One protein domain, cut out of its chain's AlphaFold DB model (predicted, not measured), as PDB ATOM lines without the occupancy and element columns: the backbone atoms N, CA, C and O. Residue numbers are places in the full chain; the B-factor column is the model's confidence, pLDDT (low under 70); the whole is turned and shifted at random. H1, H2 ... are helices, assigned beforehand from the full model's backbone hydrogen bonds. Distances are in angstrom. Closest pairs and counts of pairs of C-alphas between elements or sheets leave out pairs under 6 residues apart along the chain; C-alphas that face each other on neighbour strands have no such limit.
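AT A GLANCE: This is residues 152 to 216 of the 245 residues of a protein of Planctomycetes bacterium (UniProt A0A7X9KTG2). The longest helix, H3, and the helix H2 before it form a wide, loose V, meeting where the short link joins the end of H2 to the start of H3; H1 fills in one side of the V's opening, packing at a steep tilt on the middle of H3 and running nearly alongside H2 in the opposite direction. The centres of the three helices make a triangle. The printed part has 65 residues with three named helices, in the order H1, H2, H3, and no named strand; the class is all helix. It is compact, with a radius of gyration of the C-alphas of 11.5 A, and elongated in outline, with spans of 34 by 21 by 16 A.

IN THESE COORDINATES: Find C-alpha 198 at (3.214, 85.882, -11.675); from there H3, residues 198 to 215, runs 25.5 A to C-alpha 215 at (-11.983, 79.363, -31.065). Go back to Gly 158, whose C-alpha is at (2.227, 70.540, -11.822), and you are at the start of H1, residues 158 to 168, 15.8 A long. H2, residues 180 to 191, runs 16.6 A from Arg 180 to Arg 191.

HOW THE PARTS SIT: Start at H3, which touches H1 with residues 202 to 209 alone; look at the C-alphas of Val 167 and Leu 205, the closest of the two helices at 5.3 A. H1 and H3 run the same way at a steep tilt of 61 degrees. Next look at Gln 190 and Gly 198, whose C-alphas, 7.2 A apart, are the closest of H2 and H3. These two helices only just touch, with 3 pairs of C-alphas within 8 A, through residues 186 to 190 of H2 and 198 to 201 of H3. They form a helical hairpin and run opposite ways at a steep tilt of 44 degrees. H1 and H2 are close but not clearly touching, with the C-alphas of Leu 168 and Arg 180 closest at 7.1 A; they run opposite ways at a shallow tilt of 19 degrees. In the backbones of H2 and H3 every O i to N i+4 pair is within hydrogen-bond range; in H1 it is 6 of 7.

THE WHOLE: The two C-alphas farthest apart are those of Arg 194 and Gly 216, 36.7 A, while the first and last printed C-alphas are 29.1 A apart. Between H1 and H2 you pass through a long link of 11 residues; the link from H2 to H3, with 6 residues, is short. The printed part runs from 152 to 216 with no cut. In the B-factor column the mean pLDDT of the printed part of this model is 90.5, and no printed residue is under 70.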
ATOM      1  N   GLY A 152       2.758  84.496  -8.135       79.56
ATOM      2  CA  GLY A 152       4.138  84.038  -8.307       79.56
ATOM      3  C   GLY A 152       4.468  82.780  -7.493       79.56
ATOM      4  O   GLY A 152       5.259  81.961  -7.941       79.56
ATOM      5  N   ARG A 153       3.824  82.591  -6.331       81.06
ATOM      6  CA  ARG A 153       3.929  81.368  -5.514       81.06
ATOM      7  C   ARG A 153       2.957  80.279  -5.960       81.06
ATOM      8  O   ARG A 153       3.257  79.105  -5.796       81.06
ATOM      9  N   CYS A 154       1.793  80.659  -6.489       81.06
ATOM     10  CA  CYS A 154       0.800  79.708  -6.988       81.06
ATOM     11  C   CYS A 154       1.244  79.032  -8.294       81.06
ATOM     12  O   CYS A 154       0.871  77.890  -8.538       81.06
ATOM     13  N   LEU A 155       2.042  79.715  -9.122       80.38
ATOM     14  CA  LEU A 155       2.664  79.176 -10.335       80.38
ATOM     15  C   LEU A 155       3.853  78.267  -9.979       80.38
ATOM     16  O   LEU A 155       5.009  78.629 -10.180       80.38
ATOM     17  N   GLY A 156       3.563  77.086  -9.437       76.62
ATOM     18  CA  GLY A 156       4.559  76.072  -9.092       76.62
ATOM     19  C   GLY A 156       4.024  74.648  -9.251       76.62
ATOM     20  O   GLY A 156       2.830  74.441  -9.477       76.62
ATOM     21  N   GLY A 157       4.913  73.657  -9.137       76.94
ATOM     22  CA  GLY A 157       4.561  72.236  -9.265       76.94
ATOM     23  C   GLY A 157       3.872  71.910 -10.596       76.94
ATOM     24  O   GLY A 157       4.137  72.558 -11.603       76.94
ATOM     25  N   GLY A 158       2.945  70.948 -10.602       76.88
ATOM     26  CA  GLY A 158       2.227  70.540 -11.822       76.88
ATOM     27  C   GLY A 158       1.394  71.648 -12.488       76.88
ATOM     28  O   GLY A 158       1.105  71.573 -13.679       76.88
ATOM     29  N   PHE A 159       1.051  72.720 -11.763       86.56
ATOM     30  CA  PHE A 159       0.375  73.874 -12.359       86.56
ATOM     31  C   PHE A 159       1.309  74.701 -13.260       86.56
ATOM     32  O   PHE A 159       0.843  75.344 -14.200       86.56
ATOM     33  N   TRP A 160       2.623  74.663 -13.009       89.81
ATOM     34  CA  TRP A 160       3.619  75.350 -13.830       89.81
ATOM     35  C   TRP A 160       3.625  74.840 -15.271       89.81
ATOM     36  O   TRP A 160       3.541  75.639 -16.205       89.81
ATOM     37  N   ASP A 161       3.704  73.520 -15.443       91.12
ATOM     38  CA  ASP A 161       3.804  72.900 -16.763       91.12
ATOM     39  C   ASP A 161       2.517  73.121 -17.557       91.12
ATOM     40  O   ASP A 161       2.575  73.623 -18.678       91.12
ATOM     41  N   PHE A 162       1.354  72.928 -16.921       93.12
ATOM     42  CA  PHE A 162       0.060  73.272 -17.515       93.12
ATOM     43  C   PHE A 162      -0.003  74.735 -17.974       93.12
ATOM     44  O   PHE A 162      -0.423  75.021 -19.099       93.12
ATOM     45  N   ALA A 163       0.403  75.677 -17.114       94.25
ATOM     46  CA  ALA A 163       0.359  77.095 -17.443       94.25
ATOM     47  C   ALA A 163       1.268  77.414 -18.635       94.25
ATOM     48  O   ALA A 163       0.861  78.124 -19.558       94.25
ATOM     49  N   ARG A 164       2.487  76.863 -18.637       95.12
ATOM     50  CA  ARG A 164       3.457  77.049 -19.716       95.12
ATOM     51  C   ARG A 164       2.955  76.462 -21.030       95.12
ATOM     52  O   ARG A 164       2.975  77.162 -22.038       95.12
ATOM     53  N   GLU A 165       2.480  75.223 -21.026       94.62
ATOM     54  CA  GLU A 165       1.942  74.558 -22.215       94.62
ATOM     55  C   GLU A 165       0.749  75.318 -22.795       94.62
ATOM     56  O   GLU A 165       0.733  75.627 -23.986       94.62
ATOM     57  N   ALA A 166      -0.216  75.699 -21.952       95.56
ATOM     58  CA  ALA A 166      -1.398  76.430 -22.394       95.56
ATOM     59  C   ALA A 166      -1.043  77.789 -23.016       95.56
ATOM     60  O   ALA A 166      -1.629  78.161 -24.033       95.56
ATOM     61  N   VAL A 167      -0.082  78.520 -22.439       96.75
ATOM     62  CA  VAL A 167       0.376  79.805 -22.988       96.75
ATOM     63  C   VAL A 167       1.130  79.614 -24.302       96.75
ATOM     64  O   VAL A 167       0.881  80.338 -25.264       96.75
ATOM     65  N   LEU A 168       2.027  78.630 -24.375       96.25
ATOM     66  CA  LEU A 168       2.828  78.366 -25.570       96.25
ATOM     67  C   LEU A 168       2.027  77.723 -26.713       96.25
ATOM     68  O   LEU A 168       2.502  77.729 -27.848       96.25
ATOM     69  N   ALA A 169       0.828  77.211 -26.439       95.12
ATOM     70  CA  ALA A 169      -0.120  76.724 -27.437       95.12
ATOM     71  C   ALA A 169      -1.103  77.807 -27.930       95.12
ATOM     72  O   ALA A 169      -1.995  77.507 -28.722       95.12
ATOM     73  N   ASN A 170      -0.987  79.056 -27.465       94.62
ATOM     74  CA  ASN A 170      -1.907  80.122 -27.857       94.62
ATOM     75  C   ASN A 170      -1.755  80.475 -29.358       94.62
ATOM     76  O   ASN A 170      -0.660  80.885 -29.761       94.62
ATOM     77  N   PRO A 171      -2.829  80.402 -30.176       92.88
ATOM     78  CA  PRO A 171      -2.793  80.753 -31.603       92.88
ATOM     79  C   PRO A 171      -2.266  82.164 -31.893       92.88
ATOM     80  O   PRO A 171      -1.628  82.389 -32.918       92.88
ATOM     81  N   MET A 172      -2.433  83.093 -30.946       94.12
ATOM     82  CA  MET A 172      -1.931  84.467 -31.044       94.12
ATOM     83  C   MET A 172      -0.407  84.563 -31.215       94.12
ATOM     84  O   MET A 172       0.091  85.610 -31.621       94.12
ATOM     85  N   LEU A 173       0.339  83.494 -30.908       94.94
ATOM     86  CA  LEU A 173       1.776  83.401 -31.181       94.94
ATOM     87  C   LEU A 173       2.066  83.214 -32.671       94.94
ATOM     88  O   LEU A 173       2.990  83.826 -33.195       94.94
ATOM     89  N   ALA A 174       1.289  82.366 -33.349       92.31
ATOM     90  CA  ALA A 174       1.433  82.132 -34.785       92.31
ATOM     91  C   ALA A 174       0.894  83.316 -35.604       92.31
ATOM     92  O   ALA A 174       1.417  83.619 -36.669       92.31
ATOM     93  N   GLU A 175      -0.112  84.012 -35.072       93.25
ATOM     94  CA  GLU A 175      -0.704  85.219 -35.664       93.25
ATOM     95  C   GLU A 175       0.172  86.476 -35.496       93.25
ATOM     96  O   GLU A 175      -0.153  87.526 -36.037       93.25
ATOM     97  N   GLY A 176       1.268  86.403 -34.731       92.50
ATOM     98  CA  GLY A 176       2.192  87.527 -34.538       92.50
ATOM     99  C   GLY A 176       1.752  88.576 -33.508       92.50
ATOM    100  O   GLY A 176       2.478  89.544 -33.284       92.50
ATOM    101  N   TYR A 177       0.618  88.390 -32.822       92.88
ATOM    102  CA  TYR A 177       0.193  89.271 -31.723       92.88
ATOM    103  C   TYR A 177       1.090  89.133 -30.487       92.88
ATOM    104  O   TYR A 177       1.371  90.107 -29.783       92.88
ATOM    105  N   LEU A 178       1.540  87.911 -30.208       95.69
ATOM    106  CA  LEU A 178       2.436  87.589 -29.105       95.69
ATOM    107  C   LEU A 178       3.760  87.047 -29.639       95.69
ATOM    108  O   LEU A 178       3.797  86.347 -30.646       95.69
ATOM    109  N   ASP A 179       4.842  87.319 -28.920       96.56
ATOM    110  CA  ASP A 179       6.170  86.820 -29.257       96.56
ATOM    111  C   ASP A 179       6.537  85.625 -28.369       96.56
ATOM    112  O   ASP A 179       6.657  85.733 -27.142       96.56
ATOM    113  N   ARG A 180       6.755  84.471 -29.010       96.81
ATOM    114  CA  ARG A 180       7.135  83.224 -28.337       96.81
ATOM    115  C   ARG A 180       8.430  83.354 -27.541       96.81
ATOM    116  O   ARG A 180       8.460  82.928 -26.390       96.81
ATOM    117  N   ARG A 181       9.480  83.937 -28.125       96.56
ATOM    118  CA  ARG A 181      10.801  84.036 -27.487       96.56
ATOM    119  C   ARG A 181      10.723  84.906 -26.237       96.56
ATOM    120  O   ARG A 181      11.272  84.546 -25.197       96.56
ATOM    121  N   LYS A 182       9.998  86.026 -26.319       95.88
ATOM    122  CA  LYS A 182       9.819  86.952 -25.190       95.88
ATOM    123  C   LYS A 182       9.025  86.296 -24.047       95.88
ATOM    124  O   LYS A 182       9.416  86.396 -22.885       95.88
ATOM    125  N   ILE A 183       7.973  85.539 -24.367       96.25
ATOM    126  CA  ILE A 183       7.191  84.798 -23.364       96.25
ATOM    127  C   ILE A 183       8.000  83.662 -22.725       96.25
ATOM    128  O   ILE A 183       7.944  83.481 -21.508       96.25
ATOM    129  N   GLU A 184       8.781  82.910 -23.501       95.69
ATOM    130  CA  GLU A 184       9.674  81.883 -22.952       95.69
ATOM    131  C   GLU A 184      10.709  82.488 -21.996       95.69
ATOM    132  O   GLU A 184      10.942  81.936 -20.915       95.69
ATOM    133  N   ALA A 185      11.251  83.664 -22.330       94.50
ATOM    134  CA  ALA A 185      12.133  84.414 -21.443       94.50
ATOM    135  C   ALA A 185      11.430  84.846 -20.141       94.50
ATOM    136  O   ALA A 185      12.030  84.742 -19.070       94.50
ATOM    137  N   LEU A 186      10.154  85.255 -20.192       93.81
ATOM    138  CA  LEU A 186       9.364  85.567 -18.990       93.81
ATOM    139  C   LEU A 186       9.183  84.346 -18.075       93.81
ATOM    140  O   LEU A 186       9.358  84.458 -16.859       93.81
ATOM    141  N   PHE A 187       8.878  83.172 -18.637       93.75
ATOM    142  CA  PHE A 187       8.805  81.929 -17.858       93.75
ATOM    143  C   PHE A 187      10.160  81.576 -17.228       93.75
ATOM    144  O   PHE A 187      10.215  81.205 -16.054       93.75
ATOM    145  N   ALA A 188      11.261  81.726 -17.971       92.44
ATOM    146  CA  ALA A 188      12.604  81.490 -17.445       92.44
ATOM    147  C   ALA A 188      12.959  82.470 -16.309       92.44
ATOM    148  O   ALA A 188      13.492  82.054 -15.276       92.44
ATOM    149  N   ALA A 189      12.614  83.753 -16.458       91.69
ATOM    150  CA  ALA A 189      12.836  84.779 -15.442       91.69
ATOM    151  C   ALA A 189      12.063  84.478 -14.147       91.69
ATOM    152  O   ALA A 189      12.674  84.452 -13.075       91.69
ATOM    153  N   GLN A 190      10.769  84.148 -14.244       90.94
ATOM    154  CA  GLN A 190       9.945  83.746 -13.096       90.94
ATOM    155  C   GLN A 190      10.521  82.514 -12.387       90.94
ATOM    156  O   GLN A 190      10.637  82.500 -11.162       90.94
ATOM    157  N   ARG A 191      10.921  81.483 -13.145       88.94
ATOM    158  CA  ARG A 191      11.472  80.240 -12.580       88.94
ATOM    159  C   ARG A 191      12.816  80.447 -11.890       88.94
ATOM    160  O   ARG A 191      13.130  79.722 -10.954       88.94
ATOM    161  N   SER A 192      13.587  81.453 -12.306       88.00
ATOM    162  CA  SER A 192      14.834  81.820 -11.627       88.00
ATOM    163  C   SER A 192      14.621  82.446 -10.242       88.00
ATOM    164  O   SER A 192      15.582  82.577  -9.490       88.00
ATOM    165  N   GLY A 193      13.397  82.878  -9.911       82.25
ATOM    166  CA  GLY A 193      13.070  83.535  -8.640       82.25
ATOM    167  C   GLY A 193      13.644  84.948  -8.476       82.25
ATOM    168  O   GLY A 193      13.436  85.573  -7.438       82.25
ATOM    169  N   ARG A 194      14.358  85.469  -9.485       76.81
ATOM    170  CA  ARG A 194      14.963  86.814  -9.458       76.81
ATOM    171  C   ARG A 194      13.941  87.932  -9.637       76.81
ATOM    172  O   ARG A 194      14.154  89.038  -9.150       76.81
ATOM    173  N   GLU A 195      12.839  87.640 -10.320       83.19
ATOM    174  CA  GLU A 195      11.755  88.577 -10.610       83.19
ATOM    175  C   GLU A 195      10.398  87.887 -10.419       83.19
ATOM    176  O   GLU A 195      10.292  86.670 -10.578       83.19
ATOM    177  N   ASP A 196       9.364  88.662 -10.077       87.19
ATOM    178  CA  ASP A 196       7.986  88.173  -9.936       87.19
ATOM    179  C   ASP A 196       7.118  88.681 -11.095       87.19
ATOM    180  O   ASP A 196       6.637  89.818 -11.101       87.19
ATOM    181  N   TRP A 197       6.927  87.796 -12.067       91.31
ATOM    182  CA  TRP A 197       6.076  87.923 -13.245       91.31
ATOM    183  C   TRP A 197       4.749  87.166 -13.101       91.31
ATOM    184  O   TRP A 197       4.043  86.954 -14.089       91.31
ATOM    185  N   GLY A 198       4.371  86.752 -11.885       91.00
ATOM    186  CA  GLY A 198       3.214  85.882 -11.675       91.00
ATOM    187  C   GLY A 198       1.895  86.467 -12.188       91.00
ATOM    188  O   GLY A 198       1.082  85.745 -12.761       91.00
ATOM    189  N   ASN A 199       1.692  87.784 -12.063       89.88
ATOM    190  CA  ASN A 199       0.501  88.454 -12.606       89.88
ATOM    191  C   ASN A 199       0.475  88.435 -14.144       89.88
ATOM    192  O   ASN A 199      -0.581  88.235 -14.741       89.88
ATOM    193  N   GLN A 200       1.625  88.652 -14.783       93.31
ATOM    194  CA  GLN A 200       1.777  88.690 -16.236       93.31
ATOM    195  C   GLN A 200       1.570  87.301 -16.839       93.31
ATOM    196  O   GLN A 200       0.786  87.151 -17.774       93.31
ATOM    197  N   LEU A 201       2.210  86.281 -16.263       94.56
ATOM    198  CA  LEU A 201       2.053  84.892 -16.691       94.56
ATOM    199  C   LEU A 201       0.622  84.394 -16.473       94.56
ATOM    200  O   LEU A 201       0.059  83.747 -17.353       94.56
ATOM    201  N   TRP A 202      -0.012  84.762 -15.356       93.69
ATOM    202  CA  TRP A 202      -1.425  84.468 -15.130       93.69
ATOM    203  C   TRP A 202      -2.332  85.135 -16.171       93.69
ATOM    204  O   TRP A 202      -3.236  84.490 -16.697       93.69
ATOM    205  N   ALA A 203      -2.089  86.402 -16.514       93.25
ATOM    206  CA  ALA A 203      -2.865  87.087 -17.546       93.25
ATOM    207  C   ALA A 203      -2.718  86.419 -18.920       93.25
ATOM    208  O   ALA A 203      -3.716  86.232 -19.615       93.25
ATOM    209  N   LEU A 204      -1.498  86.009 -19.287       95.56
ATOM    210  CA  LEU A 204      -1.244  85.243 -20.510       95.56
ATOM    211  C   LEU A 204      -1.956  83.887 -20.484       95.56
ATOM    212  O   LEU A 204      -2.536  83.483 -21.492       95.56
ATOM    213  N   LEU A 205      -1.966  83.198 -19.341       95.38
ATOM    214  CA  LEU A 205      -2.688  81.938 -19.178       95.38
ATOM    215  C   LEU A 205      -4.191  82.134 -19.385       95.38
ATOM    216  O   LEU A 205      -4.782  81.457 -20.221       95.38
ATOM    217  N   VAL A 206      -4.805  83.088 -18.678       93.50
ATOM    218  CA  VAL A 206      -6.241  83.385 -18.806       93.50
ATOM    219  C   VAL A 206      -6.597  83.753 -20.246       93.50
ATOM    220  O   VAL A 206      -7.578  83.233 -20.776       93.50
ATOM    221  N   LEU A 207      -5.777  84.580 -20.904       94.31
ATOM    222  CA  LEU A 207      -5.945  84.924 -22.317       94.31
ATOM    223  C   LEU A 207      -5.922  83.676 -23.209       94.31
ATOM    224  O   LEU A 207      -6.770  83.529 -24.085       94.31
ATOM    225  N   SER A 208      -4.983  82.763 -22.968       95.00
ATOM    226  CA  SER A 208      -4.821  81.538 -23.759       95.00
ATOM    227  C   SER A 208      -5.994  80.575 -23.570       95.00
ATOM    228  O   SER A 208      -6.524  80.035 -24.542       95.00
ATOM    229  N   LEU A 209      -6.471  80.420 -22.332       94.31
ATOM    230  CA  LEU A 209      -7.655  79.617 -22.020       94.31
ATOM    231  C   LEU A 209      -8.924  80.210 -22.647       94.31
ATOM    232  O   LEU A 209      -9.731  79.469 -23.212       94.31
ATOM    233  N   TRP A 210      -9.086  81.534 -22.583       93.62
ATOM    234  CA  TRP A 210     -10.196  82.237 -23.224       93.62
ATOM    235  C   TRP A 210     -10.155  82.081 -24.748       93.62
ATOM    236  O   TRP A 210     -11.154  81.667 -25.335       93.62
ATOM    237  N   ARG A 211      -9.001  82.320 -25.384       91.62
ATOM    238  CA  ARG A 211      -8.847  82.206 -26.842       91.62
ATOM    239  C   ARG A 211      -9.159  80.793 -27.324       91.62
ATOM    240  O   ARG A 211      -9.897  80.639 -28.292       91.62
ATOM    241  N   ARG A 212      -8.673  79.770 -26.611       89.25
ATOM    242  CA  ARG A 212      -8.989  78.362 -26.895       89.25
ATOM    243  C   ARG A 212     -10.487  78.078 -26.793       89.25
ATOM    244  O   ARG A 212     -11.037  77.385 -27.642       89.25
ATOM    245  N   ARG A 213     -11.152  78.612 -25.765       87.44
ATOM    246  CA  ARG A 213     -12.595  78.430 -25.567       87.44
ATOM    247  C   ARG A 213     -13.416  79.076 -26.682       87.44
ATOM    248  O   ARG A 213     -14.331  78.437 -27.184       87.44
ATOM    249  N   VAL A 214     -13.083  80.310 -27.060       88.00
ATOM    250  CA  VAL A 214     -13.792  81.049 -28.116       88.00
ATOM    251  C   VAL A 214     -13.554  80.412 -29.487       88.00
ATOM    252  O   VAL A 214     -14.506  80.213 -30.233       88.00
ATOM    253  N   ALA A 215     -12.313  80.023 -29.800       82.38
ATOM    254  CA  ALA A 215     -11.983  79.363 -31.065       82.38
ATOM    255  C   ALA A 215     -12.624  77.970 -31.201       82.38
ATOM    256  O   ALA A 215     -12.975  77.557 -32.299       82.38
ATOM    257  N   GLY A 216     -12.806  77.250 -30.089       71.38
ATOM    258  CA  GLY A 216     -13.408  75.916 -30.073       71.38
ATOM    259  C   GLY A 216     -14.931  75.870 -30.250       71.38
ATOM    260  O   GLY A 216     -15.504  74.800 -30.066       71.38
TER     261      GLY A 216